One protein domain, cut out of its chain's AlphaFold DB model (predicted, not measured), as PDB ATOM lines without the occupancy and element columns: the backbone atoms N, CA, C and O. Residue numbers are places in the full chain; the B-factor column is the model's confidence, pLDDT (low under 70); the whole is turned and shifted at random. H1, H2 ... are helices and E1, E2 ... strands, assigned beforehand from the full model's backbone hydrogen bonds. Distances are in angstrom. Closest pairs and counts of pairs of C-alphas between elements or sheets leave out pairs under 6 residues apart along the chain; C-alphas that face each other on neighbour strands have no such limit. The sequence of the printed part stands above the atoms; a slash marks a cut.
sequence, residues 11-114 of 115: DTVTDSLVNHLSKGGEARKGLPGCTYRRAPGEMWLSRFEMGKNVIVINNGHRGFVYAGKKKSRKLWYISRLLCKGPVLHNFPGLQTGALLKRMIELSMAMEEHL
ATOM      1  N   ASP A  11      42.178 -21.986 -41.636       40.69
ATOM      2  CA  ASP A  11      42.186 -21.290 -42.916       40.69
ATOM      3  C   ASP A  11      42.619 -22.199 -44.074       40.69
ATOM      4  O   ASP A  11      41.930 -22.225 -45.091       40.69
ATOM      5  N   THR A  12      43.666 -23.006 -43.890       42.00
ATOM      6  CA  THR A  12      44.169 -23.993 -44.860       42.00
ATOM      7  C   THR A  12      43.196 -25.155 -45.045       42.00
ATOM      8  O   THR A  12      42.974 -25.597 -46.170       42.00
ATOM      9  N   VAL A  13      42.560 -25.620 -43.964       45.84
ATOM     10  CA  VAL A  13      41.508 -26.649 -44.031       45.84
ATOM     11  C   VAL A  13      40.296 -26.112 -44.785       45.84
ATOM     12  O   VAL A  13      39.753 -26.811 -45.631       45.84
ATOM     13  N   THR A  14      39.903 -24.857 -44.540       49.50
ATOM     14  CA  THR A  14      38.770 -24.221 -45.225       49.50
ATOM     15  C   THR A  14      39.051 -24.034 -46.712       49.50
ATOM     16  O   THR A  14      38.188 -24.363 -47.523       49.50
ATOM     17  N   ASP A  15      40.231 -23.529 -47.080       44.97
ATOM     18  CA  ASP A  15      40.591 -23.323 -48.484       44.97
ATOM     19  C   ASP A  15      40.747 -24.666 -49.203       44.97
ATOM     20  O   ASP A  15      40.180 -24.855 -50.269       44.97
ATOM     21  N   SER A  16      41.382 -25.659 -48.572       50.41
ATOM     22  CA  SER A  16      41.533 -27.004 -49.134       50.41
ATOM     23  C   SER A  16      40.194 -27.730 -49.290       50.41
ATOM     24  O   SER A  16      39.892 -28.179 -50.388       50.41
ATOM     25  N   LEU A  17      39.328 -27.783 -48.268       54.19
ATOM     26  CA  LEU A  17      38.000 -28.405 -48.393       54.19
ATOM     27  C   LEU A  17      37.150 -27.686 -49.434       54.19
ATOM     28  O   LEU A  17      36.574 -28.335 -50.299       54.19
ATOM     29  N   VAL A  18      37.077 -26.354 -49.393       52.16
ATOM     30  CA  VAL A  18      36.269 -25.594 -50.355       52.16
ATOM     31  C   VAL A  18      36.817 -25.763 -51.771       52.16
ATOM     32  O   VAL A  18      36.021 -25.942 -52.688       52.16
ATOM     33  N   ASN A  19      38.133 -25.786 -51.970       44.62
ATOM     34  CA  ASN A  19      38.765 -25.932 -53.282       44.62
ATOM     35  C   ASN A  19      38.680 -27.379 -53.815       44.62
ATOM     36  O   ASN A  19      38.368 -27.593 -54.987       44.62
ATOM     37  N   HIS A  20      38.840 -28.384 -52.950       50.41
ATOM     38  CA  HIS A  20      38.684 -29.805 -53.285       50.41
ATOM     39  C   HIS A  20      37.224 -30.166 -53.587       50.41
ATOM     40  O   HIS A  20      36.952 -30.997 -54.450       50.41
ATOM     41  N   LEU A  21      36.274 -29.502 -52.923       51.09
ATOM     42  CA  LEU A  21      34.852 -29.622 -53.223       51.09
ATOM     43  C   LEU A  21      34.451 -28.830 -54.482       51.09
ATOM     44  O   LEU A  21      33.577 -29.280 -55.218       51.09
ATOM     45  N   SER A  22      35.082 -27.682 -54.757       44.69
ATOM     46  CA  SER A  22      34.780 -26.831 -55.925       44.69
ATOM     47  C   SER A  22      35.316 -27.398 -57.247       44.69
ATOM     48  O   SER A  22      34.761 -27.100 -58.303       44.69
ATOM     49  N   LYS A  23      36.339 -28.266 -57.217       46.84
ATOM     50  CA  LYS A  23      36.847 -29.032 -58.377       46.84
ATOM     51  C   LYS A  23      35.946 -30.230 -58.747       46.84
ATOM     52  O   LYS A  23      36.412 -31.340 -58.983       46.84
ATOM     53  N   GLY A  24      34.633 -30.018 -58.792       42.06
ATOM     54  CA  GLY A  24      33.667 -31.031 -59.217       42.06
ATOM     55  C   GLY A  24      33.710 -31.240 -60.731       42.06
ATOM     56  O   GLY A  24      33.153 -30.439 -61.476       42.06
ATOM     57  N   GLY A  25      34.345 -32.320 -61.182       43.09
ATOM     58  CA  GLY A  25      34.401 -32.652 -62.602       43.09
ATOM     59  C   GLY A  25      35.134 -33.951 -62.892       43.09
ATOM     60  O   GLY A  25      36.136 -33.919 -63.579       43.09
ATOM     61  N   GLU A  26      34.669 -35.065 -62.332       40.94
ATOM     62  CA  GLU A  26      34.795 -36.416 -62.899       40.94
ATOM     63  C   GLU A  26      34.094 -37.386 -61.946       40.94
ATOM     64  O   GLU A  26      34.227 -37.269 -60.727       40.94
ATOM     65  N   ALA A  27      33.335 -38.334 -62.496       45.81
ATOM     66  CA  ALA A  27      32.630 -39.385 -61.767       45.81
ATOM     67  C   ALA A  27      33.614 -40.389 -61.130       45.81
ATOM     68  O   ALA A  27      33.634 -41.573 -61.459       45.81
ATOM     69  N   ARG A  28      34.477 -39.917 -60.231       46.81
ATOM     70  CA  ARG A  28      35.379 -40.756 -59.448       46.81
ATOM     71  C   ARG A  28      34.609 -41.233 -58.221       46.81
ATOM     72  O   ARG A  28      34.014 -40.427 -57.509       46.81
ATOM     73  N   LYS A  29      34.613 -42.548 -57.973       47.16
ATOM     74  CA  LYS A  29      34.179 -43.138 -56.696       47.16
ATOM     75  C   LYS A  29      34.928 -42.417 -55.564       47.16
ATOM     76  O   LYS A  29      36.134 -42.595 -55.427       47.16
ATOM     77  N   GLY A  30      34.236 -41.563 -54.813       57.00
ATOM     78  CA  GLY A  30      34.845 -40.668 -53.827       57.00
ATOM     79  C   GLY A  30      33.851 -39.662 -53.241       57.00
ATOM     80  O   GLY A  30      32.674 -39.652 -53.612       57.00
ATOM     81  N   LEU A  31      34.332 -38.833 -52.304       62.62
ATOM     82  CA  LEU A  31      33.548 -37.772 -51.660       62.62
ATOM     83  C   LEU A  31      32.885 -36.869 -52.716       62.62
ATOM     84  O   LEU A  31      33.543 -36.510 -53.695       62.62
ATOM     85  N   PRO A  32      31.605 -36.497 -52.542       72.12
ATOM     86  CA  PRO A  32      30.903 -35.684 -53.521       72.12
ATOM     87  C   PRO A  32      31.520 -34.291 -53.629       72.12
ATOM     88  O   PRO A  32      31.937 -33.704 -52.629       72.12
ATOM     89  N   GLY A  33      31.508 -33.732 -54.838       77.88
ATOM     90  CA  GLY A  33      31.830 -32.320 -55.042       77.88
ATOM     91  C   GLY A  33      30.772 -31.404 -54.415       77.88
ATOM     92  O   GLY A  33      29.661 -31.833 -54.096       77.88
ATOM     93  N   CYS A  34      31.082 -30.117 -54.275       84.88
ATOM     94  CA  CYS A  34      30.146 -29.085 -53.829       84.88
ATOM     95  C   CYS A  34      30.108 -27.932 -54.828       84.88
ATOM     96  O   CYS A  34      31.141 -27.425 -55.254       84.88
ATOM     97  N   THR A  35      28.908 -27.456 -55.138       91.25
ATOM     98  CA  THR A  35      28.712 -26.210 -55.879       91.25
ATOM     99  C   THR A  35      27.629 -25.361 -55.229       91.25
ATOM    100  O   THR A  35      26.873 -25.827 -54.374       91.25
ATOM    101  N   TYR A  36      27.535 -24.100 -55.634       93.25
ATOM    102  CA  TYR A  36      26.569 -23.153 -55.097       93.25
ATOM    103  C   TYR A  36      25.566 -22.743 -56.164       93.25
ATOM    104  O   TYR A  36      25.927 -22.432 -57.295       93.25
ATOM    105  N   ARG A  37      24.296 -22.652 -55.772       95.19
ATOM    106  CA  ARG A  37      23.246 -22.033 -56.581       95.19
ATOM    107  C   ARG A  37      22.523 -20.990 -55.748       95.19
ATOM    108  O   ARG A  37      22.080 -21.283 -54.639       95.19
ATOM    109  N   ARG A  38      22.372 -19.785 -56.294       95.31
ATOM    110  CA  ARG A  38      21.634 -18.707 -55.635       95.31
ATOM    111  C   ARG A  38      20.150 -18.838 -55.922       95.31
ATOM    112  O   ARG A  38      19.728 -18.610 -57.047       95.31
ATOM    113  N   ALA A  39      19.379 -19.196 -54.900       95.19
ATOM    114  CA  ALA A  39      17.927 -19.302 -54.984       95.19
ATOM    115  C   ALA A  39      17.272 -18.723 -53.710       95.19
ATOM    116  O   ALA A  39      16.851 -19.471 -52.825       95.19
ATOM    117  N   PRO A  40      17.270 -17.388 -53.543       94.50
ATOM    118  CA  PRO A  40      16.594 -16.744 -52.419       94.50
ATOM    119  C   PRO A  40      15.081 -17.002 -52.478       94.50
ATOM    120  O   PRO A  40      14.516 -17.126 -53.557       94.50
ATOM    121  N   GLY A  41      14.432 -17.093 -51.317       93.56
ATOM    122  CA  GLY A  41      12.999 -17.412 -51.207       93.56
ATOM    123  C   GLY A  41      12.681 -18.910 -51.236       93.56
ATOM    124  O   GLY A  41      11.675 -19.333 -50.679       93.56
ATOM    125  N   GLU A  42      13.575 -19.732 -51.783       95.00
ATOM    126  CA  GLU A  42      13.443 -21.185 -51.748       95.00
ATOM    127  C   GLU A  42      13.776 -21.775 -50.367       95.00
ATOM    128  O   GLU A  42      14.744 -21.372 -49.715       95.00
ATOM    129  N   MET A  43      13.023 -22.799 -49.951       93.31
ATOM    130  CA  MET A  43      13.153 -23.434 -48.625       93.31
ATOM    131  C   MET A  43      14.229 -24.530 -48.545       93.31
ATOM    132  O   MET A  43      14.610 -24.954 -47.453       93.31
ATOM    133  N   TRP A  44      14.729 -25.024 -49.681       94.00
ATOM    134  CA  TRP A  44      15.728 -26.095 -49.693       94.00
ATOM    135  C   TRP A  44      17.130 -25.556 -49.354       94.00
ATOM    136  O   TRP A  44      17.552 -24.509 -49.847       94.00
ATOM    137  N   LEU A  45      17.865 -26.297 -48.513       94.12
ATOM    138  CA  LEU A  45      19.207 -25.924 -48.035       94.12
ATOM    139  C   LEU A  45      20.318 -26.417 -48.969       94.12
ATOM    140  O   LEU A  45      21.234 -25.678 -49.323       94.12
ATOM    141  N   SER A  46      20.228 -27.687 -49.357       92.88
ATOM    142  CA  SER A  46      21.101 -28.341 -50.324       92.88
ATOM    143  C   SER A  46      20.331 -29.426 -51.071       92.88
ATOM    144  O   SER A  46      19.287 -29.888 -50.603       92.88
ATOM    145  N   ARG A  47      20.830 -29.817 -52.241       90.56
ATOM    146  CA  ARG A  47      20.337 -30.952 -53.031       90.56
ATOM    147  C   ARG A  47      21.510 -31.822 -53.440       90.56
ATOM    148  O   ARG A  47      22.602 -31.301 -53.647       90.56
ATOM    149  N   PHE A  48      21.280 -33.123 -53.550       87.56
ATOM    150  CA  PHE A  48      22.288 -34.048 -54.043       87.56
ATOM    151  C   PHE A  48      21.946 -34.485 -55.465       87.56
ATOM    152  O   PHE A  48      20.925 -35.126 -55.700       87.56
ATOM    153  N   GLU A  49      22.795 -34.100 -56.412       87.25
ATOM    154  CA  GLU A  49      22.678 -34.439 -57.826       87.25
ATOM    155  C   GLU A  49      23.422 -35.757 -58.068       87.25
ATOM    156  O   GLU A  49      24.613 -35.768 -58.397       87.25
ATOM    157  N   MET A  50      22.713 -36.874 -57.873       77.94
ATOM    158  CA  MET A  50      23.260 -38.240 -57.939       77.94
ATOM    159  C   MET A  50      24.079 -38.484 -59.213       77.94
ATOM    160  O   MET A  50      25.212 -38.950 -59.139       77.94
ATOM    161  N   GLY A  51      23.545 -38.098 -60.378       79.19
ATOM    162  CA  GLY A  51      24.192 -38.328 -61.676       79.19
ATOM    163  C   GLY A  51      25.522 -37.592 -61.868       79.19
ATOM    164  O   GLY A  51      26.280 -37.932 -62.769       79.19
ATOM    165  N   LYS A  52      25.821 -36.596 -61.025       81.12
ATOM    166  CA  LYS A  52      27.077 -35.833 -61.059       81.12
ATOM    167  C   LYS A  52      27.943 -36.059 -59.819       81.12
ATOM    168  O   LYS A  52      29.055 -35.551 -59.783       81.12
ATOM    169  N   ASN A  53      27.446 -36.789 -58.814       79.62
ATOM    170  CA  ASN A  53      28.051 -36.891 -57.482       79.62
ATOM    171  C   ASN A  53      28.382 -35.503 -56.880       79.62
ATOM    172  O   ASN A  53      29.479 -35.272 -56.372       79.62
ATOM    173  N   VAL A  54      27.444 -34.548 -56.979       84.56
ATOM    174  CA  VAL A  54      27.631 -33.158 -56.513       84.56
ATOM    175  C   VAL A  54      26.516 -32.736 -55.562       84.56
ATOM    176  O   VAL A  54      25.333 -32.950 -55.822       84.56
ATOM    177  N   ILE A  55      26.892 -32.068 -54.475       88.19
ATOM    178  CA  ILE A  55      25.978 -31.380 -53.566       88.19
ATOM    179  C   ILE A  55      25.859 -29.918 -53.997       88.19
ATOM    180  O   ILE A  55      26.831 -29.169 -54.008       88.19
ATOM    181  N   VAL A  56      24.646 -29.496 -54.337       92.19
ATOM    182  CA  VAL A  56      24.324 -28.107 -54.673       92.19
ATOM    183  C   VAL A  56      23.811 -27.414 -53.416       92.19
ATOM    184  O   VAL A  56      22.748 -27.771 -52.911       92.19
ATOM    185  N   ILE A  57      24.529 -26.413 -52.908       94.44
ATOM    186  CA  ILE A  57      24.130 -25.614 -51.742       94.44
ATOM    187  C   ILE A  57      23.368 -24.365 -52.195       94.44
ATOM    188  O   ILE A  57      23.830 -23.625 -53.067       94.44
ATOM    189  N   ASN A  58      22.223 -24.090 -51.562       96.06
ATOM    190  CA  ASN A  58      21.500 -22.839 -51.765       96.06
ATOM    191  C   ASN A  58      22.206 -21.690 -51.035       96.06
ATOM    192  O   ASN A  58      21.963 -21.451 -49.850       96.06
ATOM    193  N   ASN A  59      23.055 -20.939 -51.736       95.94
ATOM    194  CA  ASN A  59      23.743 -19.798 -51.125       95.94
ATOM    195  C   ASN A  59      22.839 -18.556 -50.952       95.94
ATOM    196  O   ASN A  59      23.246 -17.590 -50.309       95.94
ATOM    197  N   GLY A  60      21.609 -18.589 -51.485       94.62
ATOM    198  CA  GLY A  60      20.576 -17.567 -51.283       94.62
ATOM    199  C   GLY A  60      19.673 -17.826 -50.072       94.62
ATOM    200  O   GLY A  60      18.913 -16.943 -49.679       94.62
ATOM    201  N   HIS A  61      19.751 -19.011 -49.458       97.44
ATOM    202  CA  HIS A  61      18.938 -19.355 -48.295       97.44
ATOM    203  C   HIS A  61      19.364 -18.547 -47.054       97.44
ATOM    204  O   HIS A  61      20.555 -18.418 -46.755       97.44
ATOM    205  N   ARG A  62      18.393 -18.066 -46.261       95.62
ATOM    206  CA  ARG A  62      18.635 -17.237 -45.056       95.62
ATOM    207  C   ARG A  62      19.633 -17.856 -44.076       95.62
ATOM    208  O   ARG A  62      20.435 -17.149 -43.474       95.62
ATOM    209  N   GLY A  63      19.602 -19.181 -43.938       94.81
ATOM    210  CA  GLY A  63      20.520 -19.933 -43.083       94.81
ATOM    211  C   GLY A  63      21.967 -19.873 -43.572       94.81
ATOM    212  O   GLY A  63      22.863 -19.680 -42.757       94.81
ATOM    213  N   PHE A  64      22.196 -19.948 -44.888       95.31
ATOM    214  CA  PHE A  64      23.534 -19.829 -45.470       95.31
ATOM    215  C   PHE A  64      24.078 -18.406 -45.302       95.31
ATOM    216  O   PHE A  64      25.211 -18.222 -44.860       95.31
ATOM    217  N   VAL A  65      23.245 -17.395 -45.573       95.56
ATOM    218  CA  VAL A  65      23.603 -15.978 -45.386       95.56
ATOM    219  C   VAL A  65      23.949 -15.693 -43.922       95.56
ATOM    220  O   VAL A  65      24.973 -15.082 -43.625       95.56
ATOM    221  N   TYR A  66      23.136 -16.188 -42.984       95.69
ATOM    222  CA  TYR A  66      23.404 -16.053 -41.553       95.69
ATOM    223  C   TYR A  66      24.681 -16.788 -41.118       95.69
ATOM    224  O   TYR A  66      25.456 -16.261 -40.310       95.69
ATOM    225  N   ALA A  67      24.916 -17.993 -41.645       94.75
ATOM    226  CA  ALA A  67      26.129 -18.758 -41.382       94.75
ATOM    227  C   ALA A  67      27.380 -18.024 -41.885       94.75
ATOM    228  O   ALA A  67      28.395 -18.010 -41.193       94.75
ATOM    229  N   GLY A  68      27.268 -17.329 -43.020       93.75
ATOM    230  CA  GLY A  68      28.327 -16.528 -43.631       93.75
ATOM    231  C   GLY A  68      28.867 -15.376 -42.780       93.75
ATOM    232  O   GLY A  68      29.956 -14.895 -43.067       93.75
ATOM    233  N   LYS A  69      28.172 -14.969 -41.707       94.31
ATOM    234  CA  LYS A  69      28.621 -13.893 -40.804       94.31
ATOM    235  C   LYS A  69      29.877 -14.237 -39.990       94.31
ATOM    236  O   LYS A  69      30.507 -13.335 -39.451       94.31
ATOM    237  N   LYS A  70      30.216 -15.522 -39.837       93.25
ATOM    238  CA  LYS A  70      31.437 -15.983 -39.151       93.25
ATOM    239  C   LYS A  70      32.051 -17.145 -39.930       93.25
ATOM    240  O   LYS A  70      31.334 -18.095 -40.241       93.25
ATOM    241  N   LYS A  71      33.365 -17.111 -40.190       87.38
ATOM    242  CA  LYS A  71      34.062 -18.137 -40.995       87.38
ATOM    243  C   LYS A  71      33.857 -19.552 -40.443       87.38
ATOM    244  O   LYS A  71      33.379 -20.419 -41.169       87.38
ATOM    245  N   SER A  72      34.089 -19.748 -39.144       87.19
ATOM    246  CA  SER A  72      33.871 -21.035 -38.466       87.19
ATOM    247  C   SER A  72      32.423 -21.520 -38.577       87.19
ATOM    248  O   SER A  72      32.168 -22.670 -38.908       87.19
ATOM    249  N   ARG A  73      31.440 -20.633 -38.383       91.81
ATOM    250  CA  ARG A  73      30.016 -20.977 -38.520       91.81
ATOM    251  C   ARG A  73      29.659 -21.389 -39.948       91.81
ATOM    252  O   ARG A  73      28.903 -22.340 -40.123       91.81
ATOM    253  N   LYS A  74      30.174 -20.675 -40.951       90.25
ATOM    254  CA  LYS A  74      29.968 -21.004 -42.366       90.25
ATOM    255  C   LYS A  74      30.532 -22.386 -42.686       90.25
ATOM    256  O   LYS A  74      29.845 -23.169 -43.333       90.25
ATOM    257  N   LEU A  75      31.726 -22.687 -42.181       87.19
ATOM    258  CA  LEU A  75      32.363 -23.991 -42.326       87.19
ATOM    259  C   LEU A  75      31.497 -25.095 -41.710       87.19
ATOM    260  O   LEU A  75      31.072 -25.995 -42.425       87.19
ATOM    261  N   TRP A  76      31.106 -24.954 -40.440       88.06
ATOM    262  CA  TRP A  76      30.213 -25.901 -39.763       88.06
ATOM    263  C   TRP A  76      28.884 -26.111 -40.488       88.06
ATOM    264  O   TRP A  76      28.375 -27.230 -40.573       88.06
ATOM    265  N   TYR A  77      28.302 -25.028 -41.004       91.06
ATOM    266  CA  TYR A  77      27.062 -25.080 -41.763       91.06
ATOM    267  C   TYR A  77      27.225 -25.897 -43.047       91.06
ATOM    268  O   TYR A  77      26.415 -26.783 -43.308       91.06
ATOM    269  N   ILE A  78      28.279 -25.627 -43.821       89.25
ATOM    270  CA  ILE A  78      28.573 -26.343 -45.066       89.25
ATOM    271  C   ILE A  78      28.857 -27.817 -44.773       89.25
ATOM    272  O   ILE A  78      28.205 -28.670 -45.370       89.25
ATOM    273  N   SER A  79      29.724 -28.130 -43.808       85.94
ATOM    274  CA  SER A  79      30.069 -29.508 -43.432       85.94
ATOM    275  C   SER A  79      28.833 -30.360 -43.140       85.94
ATOM    276  O   SER A  79      28.667 -31.436 -43.710       85.94
ATOM    277  N   ARG A  80      27.880 -29.838 -42.359       87.38
ATOM    278  CA  ARG A  80      26.622 -30.543 -42.046       87.38
ATOM    279  C   ARG A  80      25.712 -30.752 -43.256       87.38
ATOM    280  O   ARG A  80      24.941 -31.711 -43.290       87.38
ATOM    281  N   LEU A  81      25.749 -29.855 -44.243       88.88
ATOM    282  CA  LEU A  81      25.012 -30.048 -45.495       88.88
ATOM    283  C   LEU A  81      25.659 -31.117 -46.375       88.88
ATOM    284  O   LEU A  81      24.930 -31.826 -47.071       88.88
ATOM    285  N   LEU A  82      26.986 -31.258 -46.308       83.75
ATOM    286  CA  LEU A  82      27.728 -32.253 -47.077       83.75
ATOM    287  C   LEU A  82      27.471 -33.684 -46.596       83.75
ATOM    288  O   LEU A  82      27.426 -34.583 -47.428       83.75
ATOM    289  N   CYS A  83      27.206 -33.904 -45.305       82.81
ATOM    290  CA  CYS A  83      26.926 -35.241 -44.758       82.81
ATOM    291  C   CYS A  83      25.709 -35.937 -45.398       82.81
ATOM    292  O   CYS A  83      25.675 -37.160 -45.513       82.81
ATOM    293  N   LYS A  84      24.693 -35.166 -45.806       81.25
ATOM    294  CA  LYS A  84      23.366 -35.691 -46.176       81.25
ATOM    295  C   LYS A  84      23.389 -36.542 -47.446       81.25
ATOM    296  O   LYS A  84      22.764 -37.596 -47.489       81.25
ATOM    297  N   GLY A  85      24.104 -36.079 -48.472       78.44
ATOM    298  CA  GLY A  85      24.182 -36.749 -49.775       78.44
ATOM    299  C   GLY A  85      24.839 -38.136 -49.700       78.44
ATOM    300  O   GLY A  85      24.192 -39.118 -50.058       78.44
ATOM    301  N   PRO A  86      26.076 -38.254 -49.174       76.12
ATOM    302  CA  PRO A  86      26.787 -39.520 -49.045       76.12
ATOM    303  C   PRO A  86      26.043 -40.560 -48.223       76.12
ATOM    304  O   PRO A  86      26.086 -41.733 -48.576       76.12
ATOM    305  N   VAL A  87      25.380 -40.166 -47.133       82.38
ATOM    306  CA  VAL A  87      24.666 -41.134 -46.290       82.38
ATOM    307  C   VAL A  87      23.468 -41.718 -47.037       82.38
ATOM    308  O   VAL A  87      23.285 -42.931 -47.036       82.38
ATOM    309  N   LEU A  88      22.697 -40.889 -47.742       78.12
ATOM    310  CA  LEU A  88      21.580 -41.382 -48.553       78.12
ATOM    311  C   LEU A  88      22.053 -42.227 -49.744       78.12
ATOM    312  O   LEU A  88      21.400 -43.204 -50.096       78.12
ATOM    313  N   HIS A  89      23.195 -41.878 -50.341       79.38
ATOM    314  CA  HIS A  89      23.763 -42.601 -51.479       79.38
ATOM    315  C   HIS A  89      24.354 -43.962 -51.101       79.38
ATOM    316  O   HIS A  89      24.110 -44.954 -51.778       79.38
ATOM    317  N   ASN A  90      25.185 -44.011 -50.055       80.69
ATOM    318  CA  ASN A  90      25.966 -45.206 -49.721       80.69
ATOM    319  C   ASN A  90      25.176 -46.240 -48.919       80.69
ATOM    320  O   ASN A  90      25.617 -47.380 -48.807       80.69
ATOM    321  N   PHE A  91      24.023 -45.861 -48.370       83.31
ATOM    322  CA  PHE A  91      23.203 -46.746 -47.554       83.31
ATOM    323  C   PHE A  91      21.754 -46.850 -48.064       83.31
ATOM    324  O   PHE A  91      20.814 -46.542 -47.320       83.31
ATOM    325  N   PRO A  92      21.539 -47.282 -49.322       83.19
ATOM    326  CA  PRO A  92      20.195 -47.472 -49.847       83.19
ATOM    327  C   PRO A  92      19.465 -48.568 -49.054       83.19
ATOM    328  O   PRO A  92      20.045 -49.598 -48.717       83.19
ATOM    329  N   GLY A  93      18.187 -48.348 -48.743       83.44
ATOM    330  CA  GLY A  93      17.346 -49.334 -48.049       83.44
ATOM    331  C   GLY A  93      17.523 -49.411 -46.527       83.44
ATOM    332  O   GLY A  93      16.819 -50.191 -45.885       83.44
ATOM    333  N   LEU A  94      18.400 -48.601 -45.917       87.69
ATOM    334  CA  LEU A  94      18.429 -48.479 -44.457       87.69
ATOM    335  C   LEU A  94      17.150 -47.822 -43.930       87.69
ATOM    336  O   LEU A  94      16.648 -46.844 -44.483       87.69
ATOM    337  N   GLN A  95      16.673 -48.317 -42.788       91.94
ATOM    338  CA  GLN A  95      15.590 -47.674 -42.051       91.94
ATOM    339  C   GLN A  95      16.013 -46.281 -41.565       91.94
ATOM    340  O   GLN A  95      17.180 -46.049 -41.233       91.94
ATOM    341  N   THR A  96      15.049 -45.367 -41.443       88.81
ATOM    342  CA  THR A  96      15.275 -43.963 -41.060       88.81
ATOM    343  C   THR A  96      16.138 -43.812 -39.806       88.81
ATOM    344  O   THR A  96      17.063 -43.003 -39.799       88.81
ATOM    345  N   GLY A  97      15.908 -44.616 -38.761       91.06
ATOM    346  CA  GLY A  97      16.712 -44.562 -37.533       91.06
ATOM    347  C   GLY A  97      18.194 -44.886 -37.762       91.06
ATOM    348  O   GLY A  97      19.072 -44.201 -37.240       91.06
ATOM    349  N   ALA A  98      18.484 -45.875 -38.609       89.19
ATOM    350  CA  ALA A  98      19.852 -46.237 -38.965       89.19
ATOM    351  C   ALA A  98      20.521 -45.154 -39.830       89.19
ATOM    352  O   ALA A  98      21.690 -44.839 -39.612       89.19
ATOM    353  N   LEU A  99      19.780 -44.525 -40.751       88.31
ATOM    354  CA  LEU A  99      20.272 -43.379 -41.528       88.31
ATOM    355  C   LEU A  99      20.616 -42.185 -40.629       88.31
ATOM    356  O   LEU A  99      21.682 -41.590 -40.781       88.31
ATOM    357  N   LEU A 100      19.757 -41.861 -39.659       89.25
ATOM    358  CA  LEU A 100      20.016 -40.793 -38.688       89.25
ATOM    359  C   LEU A 100      21.264 -41.085 -37.847       89.25
ATOM    360  O   LEU A 100      22.080 -40.188 -37.642       89.25
ATOM    361  N   LYS A 101      21.471 -42.341 -37.430       91.06
ATOM    362  CA  LYS A 101      22.701 -42.753 -36.740       91.06
ATOM    363  C   LYS A 101      23.944 -42.508 -37.599       91.06
ATOM    364  O   LYS A 101      24.890 -41.891 -37.119       91.06
ATOM    365  N   ARG A 102      23.926 -42.904 -38.879       89.06
ATOM    366  CA  ARG A 102      25.042 -42.643 -39.811       89.06
ATOM    367  C   ARG A 102      25.290 -41.151 -40.033       89.06
ATOM    368  O   ARG A 102      26.440 -40.729 -40.107       89.06
ATOM    369  N   MET A 103      24.231 -40.344 -40.089       88.44
ATOM    370  CA  MET A 103      24.338 -38.884 -40.168       88.44
ATOM    371  C   MET A 103      25.038 -38.280 -38.945       88.44
ATOM    372  O   MET A 103      25.849 -37.367 -39.109       88.44
ATOM    373  N   ILE A 104      24.732 -38.772 -37.740       89.00
ATOM    374  CA  ILE A 104      25.368 -38.331 -36.491       89.00
ATOM    375  C   ILE A 104      26.843 -38.738 -36.483       89.00
ATOM    376  O   ILE A 104      27.695 -37.874 -36.308       89.00
ATOM    377  N   GLU A 105      27.144 -40.012 -36.751       87.69
ATOM    378  CA  GLU A 105      28.519 -40.536 -36.802       87.69
ATOM    379  C   GLU A 105      29.395 -39.733 -37.772       87.69
ATOM    380  O   GLU A 105      30.480 -39.281 -37.407       87.69
ATOM    381  N   LEU A 106      28.900 -39.482 -38.989       84.56
ATOM    382  CA  LEU A 106      29.637 -38.711 -39.988       84.56
ATOM    383  C   LEU A 106      29.817 -37.246 -39.568       84.56
ATOM    384  O   LEU A 106      30.882 -36.673 -39.781       84.56
ATOM    385  N   SER A 107      28.798 -36.640 -38.954       83.62
ATOM    386  CA  SER A 107      28.894 -35.255 -38.481       83.62
ATOM    387  C   SER A 107      29.899 -35.110 -37.337       83.62
ATOM    388  O   SER A 107      30.644 -34.137 -37.332       83.62
ATOM    389  N   MET A 108      29.969 -36.081 -36.418       83.81
ATOM    390  CA  MET A 108      30.960 -36.104 -35.333       83.81
ATOM    391  C   MET A 108      32.385 -36.289 -35.865       83.81
ATOM    392  O   MET A 108      33.280 -35.551 -35.468       83.81
ATOM    393  N   ALA A 109      32.589 -37.201 -36.820       81.00
ATOM    394  CA  ALA A 109      33.897 -37.405 -37.446       81.00
ATOM    395  C   ALA A 109      34.382 -36.145 -38.188       81.00
ATOM    396  O   ALA A 109      35.542 -35.749 -38.086       81.00
ATOM    397  N   MET A 110      33.482 -35.460 -38.903       78.25
ATOM    398  CA  MET A 110      33.798 -34.156 -39.493       78.25
ATOM    399  C   MET A 110      34.064 -33.097 -38.422       78.25
ATOM    400  O   MET A 110      34.878 -32.208 -38.647       78.25
ATOM    401  N   GLU A 111      33.390 -33.172 -37.273       79.56
ATOM    402  CA  GLU A 111      33.612 -32.255 -36.161       79.56
ATOM    403  C   GLU A 111      35.002 -32.385 -35.532       79.56
ATOM    404  O   GLU A 111      35.620 -31.376 -35.195       79.56
ATOM    405  N   GLU A 112      35.530 -33.597 -35.426       77.94
ATOM    406  CA  GLU A 112      36.885 -33.841 -34.926       77.94
ATOM    407  C   GLU A 112      37.964 -33.326 -35.881       77.94
ATOM    408  O   GLU A 112      38.942 -32.740 -35.428       77.94
ATOM    409  N   HIS A 113      37.768 -33.465 -37.194       71.75
ATOM    410  CA  HIS A 113      38.749 -33.046 -38.204       71.75
ATOM    411  C   HIS A 113      38.768 -31.533 -38.495       71.75
ATOM    412  O   HIS A 113      39.614 -31.066 -39.254       71.75
ATOM    413  N   LEU A 114      37.812 -30.770 -37.953       66.69
ATOM    414  CA  LEU A 114      37.690 -29.319 -38.150       66.69
ATOM    415  C   LEU A 114      38.114 -28.497 -36.918       66.69
ATOM    416  O   LEU A 114      37.977 -27.269 -36.949       66.69
TER     417      LEU A 114
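AT A GLANCE: This is residues 11 to 114 of the 115 residues of an uncharacterized protein of Desulfobacter sp (UniProt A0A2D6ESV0). A small sheet, E1 E3 E2, makes a wall with helices over one face: H4 covers E2, H3 reaches the sheet with its residues 78 to 82, and H1 sits beside the strands at E1. H5, the longest helix, packs on H4 away from the sheet, and H2 packs on residues 73 to 77 of H3. The printed part has 104 residues, with five named helices and three named strands in the order H1 E1 E2 E3 H2 H3 H4 H5; the sheet is mixed, and the class is mixed, helices and strands. The whole is compact, with a radius of gyration of the C-alphas of 13.7 A and spans of 37 by 29 by 29 A.

HOW THE PARTS SIT: H1, residues 11 to 22, comes closest to E1, residues 33 to 37, at the C-alphas of Leu 21 and Gly 33, 4.4 A apart. E2, residues 46 to 49, and E3, residues 54 to 58, form an antiparallel hairpin, with N 56 and O 47 within hydrogen-bond range at 2.8 A. E3, the inner strand, is parallel to E1, with N 35 and O 55 at 2.9 A. H2, residues 62 to 67, touches H3, residues 71 to 82, closest at the C-alphas of Ala 67 and Lys 74, 4.6 A, at a steep tilt of 55 degrees, opposite ways. H3 only grazes the sheet. H4, residues 84 to 90, lies over E2 at a height over the sheet of 9.5 A, on the same face as H1. H5, residues 96 to 113, touches H4 with its residues 99 to 103, closest at the C-alphas of Val 87 and Met 103, 6.5 A. H5 only just touches H3, with 3 pairs of C-alphas within 8 A, the closest those of Arg 80 and Ser 107, 6.3 A. In the five helices every O i to N i+4 pair is within hydrogen-bond range.

IN THESE COORDINATES: H1 begins with C-alpha 11 at (42.186, -21.290, -42.916) and is 16.0 A long; H3 is 16.6 A and E1 13.5 A. H5 is 26.0 A and ends with C-alpha 113 at (38.749, -33.046, -38.204).

THE WHOLE: The C-alphas farthest apart, those of Lys 69 and Gly 93, are 37.9 A apart. The printed part has no cut, and no link is long. The model's pLDDT is under 70 at residues 11 to 31 and residue 114.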